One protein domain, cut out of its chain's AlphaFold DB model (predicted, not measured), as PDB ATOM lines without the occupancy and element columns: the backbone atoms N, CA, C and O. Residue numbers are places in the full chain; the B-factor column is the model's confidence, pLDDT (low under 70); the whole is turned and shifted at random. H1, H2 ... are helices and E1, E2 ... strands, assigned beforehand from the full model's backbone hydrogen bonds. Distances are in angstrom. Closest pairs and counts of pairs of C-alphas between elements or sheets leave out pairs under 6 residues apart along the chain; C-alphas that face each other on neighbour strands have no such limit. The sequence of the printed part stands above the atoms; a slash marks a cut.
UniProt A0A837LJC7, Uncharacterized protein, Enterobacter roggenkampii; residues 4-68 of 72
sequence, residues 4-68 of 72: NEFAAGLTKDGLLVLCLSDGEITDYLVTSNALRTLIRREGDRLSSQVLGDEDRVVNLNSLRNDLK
ATOM      1  N   ASN A   4     116.465 -31.530  62.382       68.25
ATOM      2  CA  ASN A   4     115.683 -30.985  63.489       68.25
ATOM      3  C   ASN A   4     114.448 -30.197  63.019       68.25
ATOM      4  O   ASN A   4     113.391 -30.313  63.628       68.25
ATOM      5  N   GLU A   5     114.561 -29.425  61.935       71.00
ATOM      6  CA  GLU A   5     113.431 -28.695  61.335       71.00
ATOM      7  C   GLU A   5     112.406 -29.669  60.747       71.00
ATOM      8  O   GLU A   5     111.203 -29.457  60.855       71.00
ATOM      9  N   PHE A   6     112.888 -30.768  60.171       70.44
ATOM     10  CA  PHE A   6     112.048 -31.834  59.649       70.44
ATOM     11  C   PHE A   6     111.354 -32.632  60.762       70.44
ATOM     12  O   PHE A   6     110.147 -32.850  60.702       70.44
ATOM     13  N   ALA A   7     112.091 -33.016  61.808       68.62
ATOM     14  CA  ALA A   7     111.542 -33.725  62.962       68.62
ATOM     15  C   ALA A   7     110.469 -32.899  63.692       68.62
ATOM     16  O   ALA A   7     109.480 -33.456  64.156       68.62
ATOM     17  N   ALA A   8     110.624 -31.571  63.737       73.06
ATOM     18  CA  ALA A   8     109.614 -30.664  64.280       73.06
ATOM     19  C   ALA A   8     108.319 -30.615  63.443       73.06
ATOM     20  O   ALA A   8     107.273 -30.235  63.965       73.06
ATOM     21  N   GLY A   9     108.383 -30.987  62.160       72.25
ATOM     22  CA  GLY A   9     107.236 -31.076  61.256       72.25
ATOM     23  C   GLY A   9     106.523 -32.431  61.265       72.25
ATOM     24  O   GLY A   9     105.497 -32.572  60.598       72.25
ATOM     25  N   LEU A  10     107.034 -33.429  61.995       73.81
ATOM     26  CA  LEU A  10     106.330 -34.696  62.169       73.81
ATOM     27  C   LEU A  10     105.075 -34.473  63.019       73.81
ATOM     28  O   LEU A  10     105.099 -33.794  64.045       73.81
ATOM     29  N   THR A  11     103.959 -35.062  62.591       71.81
ATOM     30  CA  THR A  11     102.752 -35.148  63.417       71.81
ATOM     31  C   THR A  11     103.057 -35.945  64.691       71.81
ATOM     32  O   THR A  11     104.050 -36.668  64.756       71.81
ATOM     33  N   LYS A  12     102.194 -35.855  65.712       69.75
ATOM     34  CA  LYS A  12     102.353 -36.595  66.982       69.75
ATOM     35  C   LYS A  12     102.580 -38.106  66.785       69.75
ATOM     36  O   LYS A  12     103.238 -38.733  67.607       69.75
ATOM     37  N   ASP A  13     102.070 -38.644  65.679       78.94
ATOM     38  CA  ASP A  13     102.140 -40.058  65.318       78.94
ATOM     39  C   ASP A  13     103.151 -40.334  64.189       78.94
ATOM     40  O   ASP A  13     103.143 -41.412  63.601       78.94
ATOM     41  N   GLY A  14     103.999 -39.364  63.843       84.25
ATOM     42  CA  GLY A  14     105.073 -39.530  62.872       84.25
ATOM     43  C   GLY A  14     106.286 -40.251  63.462       84.25
ATOM     44  O   GLY A  14     106.561 -40.177  64.657       84.25
ATOM     45  N   LEU A  15     107.037 -40.945  62.611       86.56
ATOM     46  CA  LEU A  15     108.247 -41.675  62.976       86.56
ATOM     47  C   LEU A  15     109.344 -41.417  61.945       86.56
ATOM     48  O   LEU A  15     109.112 -41.485  60.737       86.56
ATOM     49  N   LEU A  16     110.551 -41.175  62.449       89.12
ATOM     50  CA  LEU A  16     111.797 -41.163  61.693       89.12
ATOM     51  C   LEU A  16     112.641 -42.356  62.149       89.12
ATOM     52  O   LEU A  16     112.905 -42.508  63.342       89.12
ATOM     53  N   VAL A  17     113.086 -43.175  61.202       89.81
ATOM     54  CA  VAL A  17     114.002 -44.293  61.441       89.81
ATOM     55  C   VAL A  17     115.302 -44.026  60.709       89.81
ATOM     56  O   VAL A  17     115.286 -43.663  59.535       89.81
ATOM     57  N   LEU A  18     116.420 -44.221  61.401       91.94
ATOM     58  CA  LEU A  18     117.762 -44.066  60.854       91.94
ATOM     59  C   LEU A  18     118.462 -45.426  60.867       91.94
ATOM     60  O   LEU A  18     118.490 -46.101  61.899       91.94
ATOM     61  N   CYS A  19     119.019 -45.826  59.729       91.44
ATOM     62  CA  CYS A  19     119.946 -46.941  59.639       91.44
ATOM     63  C   CYS A  19     121.359 -46.400  59.831       91.44
ATOM     64  O   CYS A  19     121.758 -45.460  59.144       91.44
ATOM     65  N   LEU A  20     122.085 -46.977  60.784       91.81
ATOM     66  CA  LEU A  20     123.456 -46.598  61.087       91.81
ATOM     67  C   LEU A  20     124.392 -47.763  60.768       91.81
ATOM     68  O   LEU A  20     124.118 -48.899  61.171       91.81
ATOM     69  N   SER A  21     125.505 -47.452  60.108       91.00
ATOM     70  CA  SER A  21     126.636 -48.354  59.880       91.00
ATOM     71  C   SER A  21     127.928 -47.556  60.049       91.00
ATOM     72  O   SER A  21     128.018 -46.433  59.566       91.00
ATOM     73  N   ASP A  22     128.881 -48.081  60.820       92.56
ATOM     74  CA  ASP A  22     130.169 -47.428  61.121       92.56
ATOM     75  C   ASP A  22     130.077 -45.967  61.616       92.56
ATOM     76  O   ASP A  22     130.957 -45.142  61.391       92.56
ATOM     77  N   GLY A  23     129.004 -45.642  62.345       90.38
ATOM     78  CA  GLY A  23     128.764 -44.294  62.875       90.38
ATOM     79  C   GLY A  23     128.180 -43.307  61.859       90.38
ATOM     80  O   GLY A  23     127.895 -42.166  62.223       90.38
ATOM     81  N   GLU A  24     127.937 -43.746  60.624       91.75
ATOM     82  CA  GLU A  24     127.315 -42.962  59.562       91.75
ATOM     83  C   GLU A  24     125.862 -43.390  59.325       91.75
ATOM     84  O   GLU A  24     125.483 -44.542  59.545       91.75
ATOM     85  N   ILE A  25     125.028 -42.447  58.874       91.31
ATOM     86  CA  ILE A  25     123.657 -42.742  58.443       91.31
ATOM     87  C   ILE A  25     123.721 -43.292  57.022       91.31
ATOM     88  O   ILE A  25     124.019 -42.550  56.087       91.31
ATOM     89  N   THR A  26     123.414 -44.574  56.860       93.06
ATOM     90  CA  THR A  26     123.443 -45.254  55.558       93.06
ATOM     91  C   THR A  26     122.096 -45.244  54.850       93.06
ATOM     92  O   THR A  26     122.050 -45.310  53.624       93.06
ATOM     93  N   ASP A  27     121.002 -45.150  55.607       92.56
ATOM     94  CA  ASP A  27     119.643 -45.057  55.075       92.56
ATOM     95  C   ASP A  27     118.695 -44.445  56.114       92.56
ATOM     96  O   ASP A  27     118.988 -44.420  57.315       92.56
ATOM     97  N   TYR A  28     117.544 -43.943  55.675       90.88
ATOM     98  CA  TYR A  28     116.521 -43.402  56.561       90.88
ATOM     99  C   TYR A  28     115.116 -43.614  56.005       90.88
ATOM    100  O   TYR A  28     114.888 -43.672  54.800       90.88
ATOM    101  N   LEU A  29     114.143 -43.674  56.908       90.38
ATOM    102  CA  LEU A  29     112.740 -43.789  56.552       90.38
ATOM    103  C   LEU A  29     111.888 -42.851  57.387       90.38
ATOM    104  O   LEU A  29     112.123 -42.679  58.582       90.38
ATOM    105  N   VAL A  30     110.872 -42.273  56.752       85.94
ATOM    106  CA  VAL A  30     109.921 -41.391  57.419       85.94
ATOM    107  C   VAL A  30     108.505 -41.843  57.130       85.94
ATOM    108  O   VAL A  30     108.153 -42.118  55.986       85.94
ATOM    109  N   THR A  31     107.679 -41.868  58.168       85.06
ATOM    110  CA  THR A  31     106.238 -42.079  58.051       85.06
ATOM    111  C   THR A  31     105.491 -41.096  58.942       85.06
ATOM    112  O   THR A  31     105.944 -40.766  60.034       85.06
ATOM    113  N   SER A  32     104.331 -40.629  58.490       80.19
ATOM    114  CA  SER A  32     103.402 -39.820  59.289       80.19
ATOM    115  C   SER A  32     102.363 -40.667  60.039       80.19
ATOM    116  O   SER A  32     101.490 -40.107  60.696       80.19
ATOM    117  N   ASN A  33     102.422 -42.001  59.905       83.00
ATOM    118  CA  ASN A  33     101.497 -42.959  60.518       83.00
ATOM    119  C   ASN A  33     102.272 -44.123  61.160       83.00
ATOM    120  O   ASN A  33     102.262 -45.258  60.673       83.00
ATOM    121  N   ALA A  34     102.989 -43.833  62.246       81.88
ATOM    122  CA  ALA A  34     103.883 -44.769  62.923       81.88
ATOM    123  C   ALA A  34     103.175 -46.052  63.373       81.88
ATOM    124  O   ALA A  34     103.685 -47.144  63.139       81.88
ATOM    125  N   LEU A  35     101.980 -45.929  63.962       82.25
ATOM    126  CA  LEU A  35     101.235 -47.054  64.542       82.25
ATOM    127  C   LEU A  35     100.893 -48.152  63.529       82.25
ATOM    128  O   LEU A  35     100.779 -49.314  63.912       82.25
ATOM    129  N   ARG A  36     100.733 -47.798  62.248       85.62
ATOM    130  CA  ARG A  36     100.389 -48.745  61.178       85.62
ATOM    131  C   ARG A  36     101.521 -48.984  60.185       85.62
ATOM    132  O   ARG A  36     101.292 -49.636  59.174       85.62
ATOM    133  N   THR A  37     102.728 -48.479  60.421       89.69
ATOM    134  CA  THR A  37     103.836 -48.674  59.476       89.69
ATOM    135  C   THR A  37     104.693 -49.868  59.887       89.69
ATOM    136  O   THR A  37     105.359 -49.840  60.919       89.69
ATOM    137  N   LEU A  38     104.723 -50.907  59.050       90.12
ATOM    138  CA  LEU A  38     105.713 -51.974  59.133       90.12
ATOM    139  C   LEU A  38     107.024 -51.481  58.523       90.12
ATOM    140  O   LEU A  38     107.046 -51.028  57.380       90.12
ATOM    141  N   ILE A  39     108.118 -51.619  59.265       91.44
ATOM    142  CA  ILE A  39     109.459 -51.237  58.818       91.44
ATOM    143  C   ILE A  39     110.292 -52.506  58.712       91.44
ATOM    144  O   ILE A  39     110.320 -53.318  59.638       91.44
ATOM    145  N   ARG A  40     110.957 -52.688  57.572       91.94
ATOM    146  CA  ARG A  40     111.864 -53.809  57.326       91.94
ATOM    147  C   ARG A  40     113.265 -53.282  57.081       91.94
ATOM    148  O   ARG A  40     113.440 -52.255  56.427       91.94
ATOM    149  N   ARG A  41     114.250 -54.014  57.593       91.31
ATOM    150  CA  ARG A  41     115.668 -53.769  57.348       91.31
ATOM    151  C   ARG A  41     116.267 -54.978  56.642       91.31
ATOM    152  O   ARG A  41     116.159 -56.091  57.153       91.31
ATOM    153  N   GLU A  42     116.924 -54.742  55.516       91.62
ATOM    154  CA  GLU A  42     117.694 -55.740  54.770       91.62
ATOM    155  C   GLU A  42     119.115 -55.205  54.566       91.62
ATOM    156  O   GLU A  42     119.351 -54.314  53.750       91.62
ATOM    157  N   GLY A  43     120.066 -55.706  55.361       88.94
ATOM    158  CA  GLY A  43     121.409 -55.122  55.427       88.94
ATOM    159  C   GLY A  43     121.340 -53.670  55.896       88.94
ATOM    160  O   GLY A  43     120.786 -53.397  56.960       88.94
ATOM    161  N   ASP A  44     121.841 -52.743  55.087       89.12
ATOM    162  CA  ASP A  44     121.839 -51.305  55.392       89.12
ATOM    163  C   ASP A  44     120.667 -50.547  54.765       89.12
ATOM    164  O   ASP A  44     120.625 -49.323  54.840       89.12
ATOM    165  N   ARG A  45     119.709 -51.263  54.158       90.88
ATOM    166  CA  ARG A  45     118.524 -50.669  53.537       90.88
ATOM    167  C   ARG A  45     117.293 -50.804  54.413       90.88
ATOM    168  O   ARG A  45     117.012 -51.875  54.960       90.88
ATOM    169  N   LEU A  46     116.529 -49.726  54.489       93.81
ATOM    170  CA  LEU A  46     115.220 -49.654  55.105       93.81
ATOM    171  C   LEU A  46     114.138 -49.673  54.025       93.81
ATOM    172  O   LEU A  46     114.257 -49.082  52.956       93.81
ATOM    173  N   SER A  47     113.034 -50.340  54.329       92.19
ATOM    174  CA  SER A  47     111.797 -50.233  53.561       92.19
ATOM    175  C   SER A  47     110.611 -50.150  54.509       92.19
ATOM    176  O   SER A  47     110.685 -50.578  55.665       92.19
ATOM    177  N   SER A  48     109.507 -49.579  54.031       91.19
ATOM    178  CA  SER A  48     108.277 -49.483  54.810       91.19
ATOM    179  C   SER A  48     107.061 -49.888  54.017       91.19
ATOM    180  O   SER A  48     106.966 -49.624  52.820       91.19
ATOM    181  N   GLN A  49     106.083 -50.406  54.742       90.06
ATOM    182  CA  GLN A  49     104.742 -50.637  54.254       90.06
ATOM    183  C   GLN A  49     103.749 -50.115  55.289       90.06
ATOM    184  O   GLN A  49     103.783 -50.528  56.446       90.06
ATOM    185  N   VAL A  50     102.864 -49.211  54.878       88.50
ATOM    186  CA  VAL A  50     101.726 -48.806  55.709       88.50
ATOM    187  C   VAL A  50     100.656 -49.884  55.587       88.50
ATOM    188  O   VAL A  50     100.247 -50.229  54.481       88.50
ATOM    189  N   LEU A  51     100.234 -50.428  56.722       88.88
ATOM    190  CA  LEU A  51      99.178 -51.424  56.821       88.88
ATOM    191  C   LEU A  51      97.821 -50.731  56.672       88.88
ATOM    192  O   LEU A  51      97.499 -49.828  57.452       88.88
ATOM    193  N   GLY A  52      97.030 -51.164  55.693       86.81
ATOM    194  CA  GLY A  52      95.644 -50.732  55.515       86.81
ATOM    195  C   GLY A  52      94.760 -51.217  56.660       86.81
ATOM    196  O   GLY A  52      95.176 -52.070  57.441       86.81
ATOM    197  N   ASP A  53      93.547 -50.680  56.790       87.38
ATOM    198  CA  ASP A  53      92.705 -50.922  57.970       87.38
ATOM    199  C   ASP A  53      92.373 -52.395  58.227       87.38
ATOM    200  O   ASP A  53      92.368 -52.821  59.385       87.38
ATOM    201  N   GLU A  54      92.229 -53.169  57.155       88.44
ATOM    202  CA  GLU A  54      91.945 -54.606  57.181       88.44
ATOM    203  C   GLU A  54      93.192 -55.489  57.361       88.44
ATOM    204  O   GLU A  54      93.076 -56.687  57.633       88.44
ATOM    205  N   ASP A  55      94.394 -54.916  57.240       87.44
ATOM    206  CA  ASP A  55      95.636 -55.660  57.415       87.44
ATOM    207  C   ASP A  55      95.837 -56.020  58.890       87.44
ATOM    208  O   ASP A  55      95.717 -55.186  59.794       87.44
ATOM    209  N   ARG A  56      96.198 -57.283  59.145       80.94
ATOM    210  CA  ARG A  56      96.442 -57.802  60.496       80.94
ATOM    211  C   ARG A  56      97.853 -58.342  60.637       80.94
ATOM    212  O   ARG A  56      98.304 -59.160  59.838       80.94
ATOM    213  N   VAL A  57      98.521 -57.953  61.718       79.12
ATOM    214  CA  VAL A  57      99.802 -58.541  62.116       79.12
ATOM    215  C   VAL A  57      99.527 -59.798  62.933       79.12
ATOM    216  O   VAL A  57      98.992 -59.730  64.039       79.12
ATOM    217  N   VAL A  58      99.890 -60.955  62.387       80.81
ATOM    218  CA  VAL A  58      99.730 -62.249  63.058       80.81
ATOM    219  C   VAL A  58     101.093 -62.750  63.517       80.81
ATOM    220  O   VAL A  58     101.990 -62.976  62.707       80.81
ATOM    221  N   ASN A  59     101.246 -62.968  64.823       79.56
ATOM    222  CA  ASN A  59     102.422 -63.648  65.347       79.56
ATOM    223  C   ASN A  59     102.293 -65.156  65.096       79.56
ATOM    224  O   ASN A  59     101.561 -65.850  65.805       79.56
ATOM    225  N   LEU A  60     103.032 -65.668  64.109       80.19
ATOM    226  CA  LEU A  60     103.025 -67.090  63.759       80.19
ATOM    227  C   LEU A  60     103.423 -67.995  64.936       80.19
ATOM    228  O   LEU A  60     102.917 -69.110  65.038       80.19
ATOM    229  N   ASN A  61     104.271 -67.526  65.860       80.56
ATOM    230  CA  ASN A  61     104.662 -68.301  67.044       80.56
ATOM    231  C   ASN A  61     103.512 -68.457  68.046       80.56
ATOM    232  O   ASN A  61     103.467 -69.453  68.766       80.56
ATOM    233  N   SER A  62     102.570 -67.512  68.058       80.31
ATOM    234  CA  SER A  62     101.379 -67.531  68.911       80.31
ATOM    235  C   SER A  62     100.227 -68.353  68.326       80.31
ATOM    236  O   SER A  62      99.229 -68.575  69.009       80.31
ATOM    237  N   LEU A  63     100.338 -68.812  67.074       81.31
ATOM    238  CA  LEU A  63      99.327 -69.666  66.458       81.31
ATOM    239  C   LEU A  63      99.407 -71.098  66.993       81.31
ATOM    240  O   LEU A  63     100.490 -71.644  67.236       81.31
ATOM    241  N   ARG A  64      98.241 -71.738  67.112       80.62
ATOM    242  CA  ARG A  64      98.160 -73.184  67.320       80.62
ATOM    243  C   ARG A  64      98.748 -73.919  66.109       80.62
ATOM    244  O   ARG A  64      98.743 -73.403  64.994       80.62
ATOM    245  N   ASN A  65      99.310 -75.104  66.336       78.62
ATOM    246  CA  ASN A  65     100.077 -75.821  65.308       78.62
ATOM    247  C   ASN A  65      99.232 -76.258  64.099       78.62
ATOM    248  O   ASN A  65      99.758 -76.308  62.994       78.62
ATOM    249  N   ASP A  66      97.942 -76.504  64.299       77.12
ATOM    250  CA  ASP A  66      96.926 -76.759  63.270       77.12
ATOM    251  C   ASP A  66      96.631 -75.535  62.384       77.12
ATOM    252  O   ASP A  66      96.190 -75.691  61.251       77.12
ATOM    253  N   LEU A  67      96.926 -74.324  62.864       71.81
ATOM    254  CA  LEU A  67      96.790 -73.071  62.115       71.81
ATOM    255  C   LEU A  67      98.104 -72.616  61.457       71.81
ATOM    256  O   LEU A  67      98.107 -71.676  60.664       71.81
ATOM    257  N   LYS A  68      99.229 -73.292  61.727       71.00
ATOM    258  CA  LYS A  68     100.537 -73.048  61.083       71.00
ATOM    259  C   LYS A  68     100.642 -73.762  59.727       71.00
ATOM    260  O   LYS A  68     101.665 -74.365  59.419       71.00
TER     261      LYS A  68
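AT A GLANCE: This is residues 4 to 68 of the 72 residues of an uncharacterized protein of Enterobacter roggenkampii (UniProt A0A837LJC7). Two strand hairpins, E1 with E2 and E3 with E4, stand next to each other in a loose, flat body, with the short helix H1 at one end and a tail without named elements at the other. Residues 61 to 67 of that tail stick out free. The printed part has 65 residues, with one named helix and four named strands in the order H1, E1, E2, E3, E4; each hairpin is an antiparallel sheet of two strands, E1 - E2 and E3 - E4. The class is mostly strand, with under half of the residues, 31, in named elements. The whole is loose, with a radius of gyration of the C-alphas of 15.5 A, and spans 50 by 30 by 14 A.

IN THESE COORDINATES: E1, residues 15 to 21, is 19.8 A long and begins with C-alpha 15 at (108.247, -41.675, 62.976). E2, residues 24 to 31, is 21.1 A long, the longest strand by residues, and bends by 54 degrees at residue 27. E3, residues 37 to 42, is 16.3 A long. E4, residues 45 to 50, is 17.0 A long and ends with C-alpha 50 at (101.726, -48.806, 55.709). H1, residues 4 to 7, is 5.0 A long, with C-alpha 4 at (115.683, -30.985, 63.489).

HOW THE PARTS SIT: E1 and E2 form a hairpin, antiparallel at 161 degrees between directions; N 17 and O 29 are within hydrogen-bond range at 2.8 A, as are N 26 and O 19 at 3.0 A. E3 and E4 form the second hairpin, antiparallel at 158 degrees, with N 40 and O 47 within range at 2.9 A. Between the hairpins, E2 and E4 have 7 pairs of C-alphas within 8 A, the closest those of Asp 27 and Arg 45, 5.9 A apart. The closest C-alphas of E1 and E4 are those of Cys 19 and Leu 46, 7.1 A apart. E1 and E3 are only just apart, with their closest C-alphas 8.4 A from each other. The closest C-alphas of H1 and E1 are those of Ala 7 and Leu 16, 7.5 A apart, while H1 is apart from E2, E3 and E4. H1 is too short for any O i to N i+4 pair, and its one O i to N i+3 pair is not within range.

THE WHOLE: The two C-alphas farthest apart are those of Glu 5 and Asp 66, at 50.9 A. The printed part has no cut, and no link is long: H1 to E1 is short, the other three are tight. Residues 51 to 68 hold no named element. The mean pLDDT of the printed part is 84.3; residues 4, 7 and 12 are under 70.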